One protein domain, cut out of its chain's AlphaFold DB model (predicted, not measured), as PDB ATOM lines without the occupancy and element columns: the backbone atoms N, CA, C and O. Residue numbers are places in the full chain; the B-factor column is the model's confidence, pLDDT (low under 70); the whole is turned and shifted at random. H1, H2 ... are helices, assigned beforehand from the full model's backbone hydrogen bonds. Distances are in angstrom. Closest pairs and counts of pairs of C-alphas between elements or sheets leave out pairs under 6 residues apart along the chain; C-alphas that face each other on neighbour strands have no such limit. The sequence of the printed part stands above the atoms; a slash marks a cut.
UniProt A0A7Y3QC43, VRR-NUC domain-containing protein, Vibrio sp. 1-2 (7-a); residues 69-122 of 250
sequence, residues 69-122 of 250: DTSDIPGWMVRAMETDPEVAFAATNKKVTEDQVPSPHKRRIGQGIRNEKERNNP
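Overview. This is residues 69 to 122 of the 250 residues of the protein "VRR-NUC domain-containing protein" of Vibrio sp. 1-2 (7-a) (UniProt A0A7Y3QC43). Three helices, H1, H2 and H3, form a small triangular cluster, with H2 packed closely on H3, H1 making a corner with H2, and the short H4 at the end of H3. The printed part has 54 residues with four named helices, H1 to H4 in order, and no named strand; it is all helix. It is compact, with a radius of gyration of the C-alphas of 10.4 A and spans of 29 by 22 by 16 A.

Along the chain. H1, residues 75 to 83, begins at C-alpha 75 (320.221, 159.640, 198.646) and is 12.1 A long. H2, residues 85 to 92, is 10.6 A long. H3, residues 104 to 114, is 15.5 A long. H4, residues 116 to 119, ends at C-alpha 119 (332.698, 160.680, 196.565).

Arrangement. H3 is the hub. H2 touches it, the same way at a steep tilt of 39 degrees; the closest C-alphas, of Ala 91 and Gly 110, are 3.7 A apart. H1 touches H3, closest at the C-alphas of Met 77 and Ile 109, 6.6 A. H1 and H2 touch only at the corner, closest at the C-alphas of Met 81 and Ala 88, 4.6 A. H3 and H4 only just touch, only at the corner, with 3 pairs of C-alphas within 8 A. H4 is apart from H1 and H2. In H1, H2 and H3 every O i to N i+4 pair is within hydrogen-bond range; H4 is too short for one.

Size, cuts and confidence. The C-alphas of Asp 99 and Pro 122, the farthest apart, are 30.7 A apart. The printed part has no cut, the link from H2 to H3 is long, and no printed residue is under 70 in pLDDT.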
ATOM      1  N   ASP A  69     325.585 148.421 201.823       79.06
ATOM      2  CA  ASP A  69     325.423 149.472 202.828       79.06
ATOM      3  C   ASP A  69     325.398 150.839 202.130       79.06
ATOM      4  O   ASP A  69     326.356 151.237 201.461       79.06
ATOM      5  N   THR A  70     324.264 151.530 202.237       83.69
ATOM      6  CA  THR A  70     324.012 152.819 201.584       83.69
ATOM      7  C   THR A  70     323.955 153.990 202.560       83.69
ATOM      8  O   THR A  70     323.631 155.099 202.135       83.69
ATOM      9  N   SER A  71     324.233 153.768 203.847       82.31
ATOM     10  CA  SER A  71     324.090 154.777 204.909       82.31
ATOM     11  C   SER A  71     324.883 156.064 204.628       82.31
ATOM     12  O   SER A  71     324.341 157.159 204.775       82.31
ATOM     13  N   ASP A  72     326.101 155.936 204.098       85.50
ATOM     14  CA  ASP A  72     327.001 157.054 203.772       85.50
ATOM     15  C   ASP A  72     326.972 157.472 202.286       85.50
ATOM     16  O   ASP A  72     327.900 158.115 201.766       85.50
ATOM     17  N   ILE A  73     325.930 157.073 201.549       92.94
ATOM     18  CA  ILE A  73     325.759 157.390 200.129       92.94
ATOM     19  C   ILE A  73     324.676 158.471 199.979       92.94
ATOM     20  O   ILE A  73     323.572 158.313 200.496       92.94
ATOM     21  N   PRO A  74     324.929 159.564 199.228       94.69
ATOM     22  CA  PRO A  74     323.920 160.579 198.966       94.69
ATOM     23  C   PRO A  74     322.643 159.956 198.402       94.69
ATOM     24  O   PRO A  74     322.690 159.235 197.403       94.69
ATOM     25  N   GLY A  75     321.491 160.290 198.987       95.62
ATOM     26  CA  GLY A  75     320.221 159.640 198.646       95.62
ATOM     27  C   GLY A  75     319.837 159.725 197.163       95.62
ATOM     28  O   GLY A  75     319.133 158.858 196.660       95.62
ATOM     29  N   TRP A  76     320.326 160.722 196.419       96.19
ATOM     30  CA  TRP A  76     320.102 160.790 194.971       96.19
ATOM     31  C   TRP A  76     320.886 159.724 194.186       96.19
ATOM     32  O   TRP A  76     320.377 159.241 193.178       96.19
ATOM     33  N   MET A  77     322.089 159.339 194.634       97.31
ATOM     34  CA  MET A  77     322.866 158.252 194.026       97.31
ATOM     35  C   MET A  77     322.236 156.899 194.350       97.31
ATOM     36  O   MET A  77     322.150 156.053 193.467       97.31
ATOM     37  N   VAL A  78     321.747 156.726 195.586       95.38
ATOM     38  CA  VAL A  78     320.986 155.532 195.994       95.38
ATOM     39  C   VAL A  78     319.751 155.379 195.110       95.38
ATOM     40  O   VAL A  78     319.601 154.361 194.444       95.38
ATOM     41  N   ARG A  79     318.946 156.440 194.970       95.50
ATOM     42  CA  ARG A  79     317.791 156.437 194.061       95.50
ATOM     43  C   ARG A  79     318.177 156.131 192.615       95.50
ATOM     44  O   ARG A  79     317.465 155.392 191.947       95.50
ATOM     45  N   ALA A  80     319.283 156.681 192.108       96.75
ATOM     46  CA  ALA A  80     319.756 156.370 190.758       96.75
ATOM     47  C   ALA A  80     320.108 154.880 190.611       96.75
ATOM     48  O   ALA A  80     319.709 154.257 189.637       96.75
ATOM     49  N   MET A  81     320.786 154.297 191.600       95.19
ATOM     50  CA  MET A  81     321.110 152.871 191.637       95.19
ATOM     51  C   MET A  81     319.860 151.983 191.692       95.19
ATOM     52  O   MET A  81     319.807 150.963 191.016       95.19
ATOM     53  N   GLU A  82     318.845 152.365 192.465       93.38
ATOM     54  CA  GLU A  82     317.593 151.608 192.602       93.38
ATOM     55  C   GLU A  82     316.701 151.686 191.354       93.38
ATOM     56  O   GLU A  82     315.957 150.753 191.059       93.38
ATOM     57  N   THR A  83     316.759 152.800 190.619       94.25
ATOM     58  CA  THR A  83     315.836 153.103 189.507       94.25
ATOM     59  C   THR A  83     316.470 153.009 188.116       94.25
ATOM     60  O   THR A  83     315.778 153.203 187.108       94.25
ATOM     61  N   ASP A  84     317.773 152.739 188.029       95.94
ATOM     62  CA  ASP A  84     318.510 152.595 186.775       95.94
ATOM     63  C   ASP A  84     319.406 151.338 186.802       95.94
ATOM     64  O   ASP A  84     320.416 151.307 187.515       95.94
ATOM     65  N   PRO A  85     319.074 150.290 186.021       95.12
ATOM     66  CA  PRO A  85     319.813 149.029 186.046       95.12
ATOM     67  C   PRO A  85     321.267 149.170 185.575       95.12
ATOM     68  O   PRO A  85     322.123 148.399 186.006       95.12
ATOM     69  N   GLU A  86     321.577 150.160 184.735       96.31
ATOM     70  CA  GLU A  86     322.950 150.419 184.293       96.31
ATOM     71  C   GLU A  86     323.778 151.091 185.395       96.31
ATOM     72  O   GLU A  86     324.964 150.791 185.550       96.31
ATOM     73  N   VAL A  87     323.158 151.953 186.212       96.75
ATOM     74  CA  VAL A  87     323.804 152.499 187.417       96.75
ATOM     75  C   VAL A  87     324.034 151.386 188.434       96.75
ATOM     76  O   VAL A  87     325.140 151.291 188.966       96.75
ATOM     77  N   ALA A  88     323.045 150.514 188.665       95.31
ATOM     78  CA  ALA A  88     323.194 149.338 189.525       95.31
ATOM     79  C   ALA A  88     324.368 148.461 189.076       95.31
ATOM     80  O   ALA A  88     325.257 148.154 189.868       95.31
ATOM     81  N   PHE A  89     324.432 148.134 187.783       94.69
ATOM     82  CA  PHE A  89     325.549 147.391 187.207       94.69
ATOM     83  C   PHE A  89     326.891 148.107 187.413       94.69
ATOM     84  O   PHE A  89     327.876 147.497 187.840       94.69
ATOM     85  N   ALA A  90     326.950 149.418 187.168       95.56
ATOM     86  CA  ALA A  90     328.174 150.190 187.352       95.56
ATOM     87  C   ALA A  90     328.619 150.298 188.826       95.56
ATOM     88  O   ALA A  90     329.820 150.430 189.114       95.56
ATOM     89  N   ALA A  91     327.661 150.246 189.752       94.56
ATOM     90  CA  ALA A  91     327.860 150.279 191.194       94.56
ATOM     91  C   ALA A  91     328.324 148.933 191.769       94.56
ATOM     92  O   ALA A  91     329.008 148.917 192.788       94.56
ATOM     93  N   THR A  92     328.036 147.807 191.118       91.62
ATOM     94  CA  THR A  92     328.463 146.478 191.593       91.62
ATOM     95  C   THR A  92     329.735 145.964 190.921       91.62
ATOM     96  O   THR A  92     330.368 145.032 191.416       91.62
ATOM     97  N   ASN A  93     330.164 146.579 189.813       91.94
ATOM     98  CA  ASN A  93     331.262 146.069 188.990       91.94
ATOM     99  C   ASN A  93     332.478 147.006 189.007       91.94
ATOM    100  O   ASN A  93     332.368 148.204 188.767       91.94
ATOM    101  N   LYS A  94     333.683 146.462 189.252       85.50
ATOM    102  CA  LYS A  94     334.908 147.276 189.410       85.50
ATOM    103  C   LYS A  94     335.348 147.992 188.131       85.50
ATOM    104  O   LYS A  94     335.707 149.170 188.187       85.50
ATOM    105  N   LYS A  95     335.329 147.280 187.002       88.94
ATOM    106  CA  LYS A  95     335.712 147.775 185.674       88.94
ATOM    107  C   LYS A  95     334.503 147.654 184.758       88.94
ATOM    108  O   LYS A  95     334.098 146.542 184.439       88.94
ATOM    109  N   VAL A  96     333.928 148.795 184.403       92.81
ATOM    110  CA  VAL A  96     332.736 148.895 183.558       92.81
ATOM    111  C   VAL A  96     333.168 149.594 182.283       92.81
ATOM    112  O   VAL A  96     333.709 150.701 182.338       92.81
ATOM    113  N   THR A  97     332.999 148.910 181.163       94.38
ATOM    114  CA  THR A  97     333.362 149.411 179.833       94.38
ATOM    115  C   THR A  97     332.219 150.221 179.225       94.38
ATOM    116  O   THR A  97     331.089 150.164 179.707       94.38
ATOM    117  N   GLU A  98     332.524 150.990 178.183       93.31
ATOM    118  CA  GLU A  98     331.517 151.739 177.422       93.31
ATOM    119  C   GLU A  98     330.518 150.808 176.727       93.31
ATOM    120  O   GLU A  98     329.327 151.071 176.773       93.31
ATOM    121  N   ASP A  99     330.960 149.653 176.223       94.12
ATOM    122  CA  ASP A  99     330.057 148.658 175.626       94.12
ATOM    123  C   ASP A  99     329.040 148.090 176.632       94.12
ATOM    124  O   ASP A  99     327.940 147.694 176.259       94.12
ATOM    125  N   GLN A 100     329.404 148.023 177.919       94.62
ATOM    126  CA  GLN A 100     328.532 147.502 178.978       94.62
ATOM    127  C   GLN A 100     327.575 148.553 179.533       94.62
ATOM    128  O   GLN A 100     326.456 148.224 179.915       94.62
ATOM    129  N   VAL A 101     328.051 149.792 179.662       96.81
ATOM    130  CA  VAL A 101     327.253 150.942 180.091       96.81
ATOM    131  C   VAL A 101     327.692 152.135 179.242       96.81
ATOM    132  O   VAL A 101     328.672 152.803 179.600       96.81
ATOM    133  N   PRO A 102     326.986 152.416 178.132       96.38
ATOM    134  CA  PRO A 102     327.365 153.484 177.209       96.38
ATOM    135  C   PRO A 102     327.458 154.843 177.907       96.38
ATOM    136  O   PRO A 102     328.477 155.537 177.807       96.38
ATOM    137  N   SER A 103     326.457 155.166 178.733       97.50
ATOM    138  CA  SER A 103     326.398 156.433 179.461       97.50
ATOM    139  C   SER A 103     327.640 156.651 180.344       97.50
ATOM    140  O   SER A 103     327.882 155.892 181.298       97.50
ATOM    141  N   PRO A 104     328.434 157.713 180.103       97.50
ATOM    142  CA  PRO A 104     329.536 158.070 180.990       97.50
ATOM    143  C   PRO A 104     329.028 158.524 182.364       97.50
ATOM    144  O   PRO A 104     329.700 158.300 183.373       97.50
ATOM    145  N   HIS A 105     327.830 159.112 182.434       97.94
ATOM    146  CA  HIS A 105     327.245 159.620 183.674       97.94
ATOM    147  C   HIS A 105     326.849 158.473 184.601       97.94
ATOM    148  O   HIS A 105     327.210 158.484 185.779       97.94
ATOM    149  N   LYS A 106     326.213 157.426 184.068       98.44
ATOM    150  CA  LYS A 106     325.850 156.235 184.849       98.44
ATOM    151  C   LYS A 106     327.078 155.477 185.344       98.44
ATOM    152  O   LYS A 106     327.148 155.129 186.526       98.44
ATOM    153  N   ARG A 107     328.102 155.318 184.490       97.75
ATOM    154  CA  ARG A 107     329.414 154.780 184.899       97.75
ATOM    155  C   ARG A 107     330.019 155.591 186.044       97.75
ATOM    156  O   ARG A 107     330.495 155.014 187.024       97.75
ATOM    157  N   ARG A 108     329.982 156.923 185.943       97.31
ATOM    158  CA  ARG A 108     330.536 157.836 186.950       97.31
ATOM    159  C   ARG A 108     329.786 157.770 188.282       97.31
ATOM    160  O   ARG A 108     330.437 157.762 189.324       97.31
ATOM    161  N   ILE A 109     328.455 157.673 188.262       97.75
ATOM    162  CA  ILE A 109     327.640 157.478 189.473       97.75
ATOM    163  C   ILE A 109     328.016 156.156 190.147       97.75
ATOM    164  O   ILE A 109     328.346 156.155 191.331       97.75
ATOM    165  N   GLY A 110     328.078 155.053 189.394       96.62
ATOM    166  CA  GLY A 110     328.482 153.750 189.931       96.62
ATOM    167  C   GLY A 110     329.877 153.758 190.571       96.62
ATOM    168  O   GLY A 110     330.078 153.182 191.639       96.62
ATOM    169  N   GLN A 111     330.843 154.469 189.979       95.31
ATOM    170  CA  GLN A 111     332.164 154.683 190.588       95.31
ATOM    171  C   GLN A 111     332.084 155.460 191.911       95.31
ATOM    172  O   GLN A 111     332.742 155.074 192.875       95.31
ATOM    173  N   GLY A 112     331.272 156.522 191.973       95.50
ATOM    174  CA  GLY A 112     331.065 157.318 193.186       95.50
ATOM    175  C   GLY A 112     330.428 156.529 194.326       95.50
ATOM    176  O   GLY A 112     330.837 156.661 195.477       95.50
ATOM    177  N   ILE A 113     329.474 155.651 194.016       95.19
ATOM    178  CA  ILE A 113     328.854 154.751 194.999       95.19
ATOM    179  C   ILE A 113     329.919 153.806 195.587       95.19
ATOM    180  O   ILE A 113     330.005 153.656 196.805       95.19
ATOM    181  N   ARG A 114     330.799 153.242 194.749       92.25
ATOM    182  CA  ARG A 114     331.857 152.306 195.177       92.25
ATOM    183  C   ARG A 114     333.041 152.946 195.899       92.25
ATOM    184  O   ARG A 114     333.728 152.251 196.641       92.25
ATOM    185  N   ASN A 115     333.346 154.213 195.623       92.75
ATOM    186  CA  ASN A 115     334.557 154.872 196.107       92.75
ATOM    187  C   ASN A 115     334.220 156.053 197.019       92.75
ATOM    188  O   ASN A 115     334.093 157.191 196.566       92.75
ATOM    189  N   GLU A 116     334.124 155.783 198.320       92.88
ATOM    190  CA  GLU A 116     333.816 156.790 199.339       92.88
ATOM    191  C   GLU A 116     334.819 157.950 199.353       92.88
ATOM    192  O   GLU A 116     334.419 159.113 199.356       92.88
ATOM    193  N   LYS A 117     336.126 157.658 199.287       93.00
ATOM    194  CA  LYS A 117     337.179 158.686 199.296       93.00
ATOM    195  C   LYS A 117     337.000 159.687 198.157       93.00
ATOM    196  O   LYS A 117     337.234 160.881 198.318       93.00
ATOM    197  N   GLU A 118     336.615 159.190 196.991       91.56
ATOM    198  CA  GLU A 118     336.404 160.011 195.808       91.56
ATOM    199  C   GLU A 118     335.068 160.752 195.854       91.56
ATOM    200  O   GLU A 118     335.007 161.938 195.531       91.56
ATOM    201  N   ARG A 119     334.012 160.081 196.319       94.00
ATOM    202  CA  ARG A 119     332.698 160.680 196.565       94.00
ATOM    203  C   ARG A 119     332.789 161.874 197.510       94.00
ATOM    204  O   ARG A 119     332.223 162.922 197.218       94.00
ATOM    205  N   ASN A 120     333.569 161.734 198.577       92.19
ATOM    206  CA  ASN A 120     333.742 162.742 199.618       92.19
ATOM    207  C   ASN A 120     334.905 163.714 199.342       92.19
ATOM    208  O   ASN A 120     335.197 164.570 200.177       92.19
ATOM    209  N   ASN A 121     335.562 163.627 198.177       93.19
ATOM    210  CA  ASN A 121     336.641 164.544 197.821       93.19
ATOM    211  C   ASN A 121     336.101 165.985 197.695       93.19
ATOM    212  O   ASN A 121     335.253 166.245 196.833       93.19
ATOM    213  N   PRO A 122     336.615 166.957 198.478       90.25
ATOM    214  CA  PRO A 122     336.161 168.345 198.420       90.25
ATOM    215  C   PRO A 122     336.274 168.992 197.035       90.25
ATOM    216  O   PRO A 122     335.466 169.858 196.709       90.25
TER     217      PRO A 122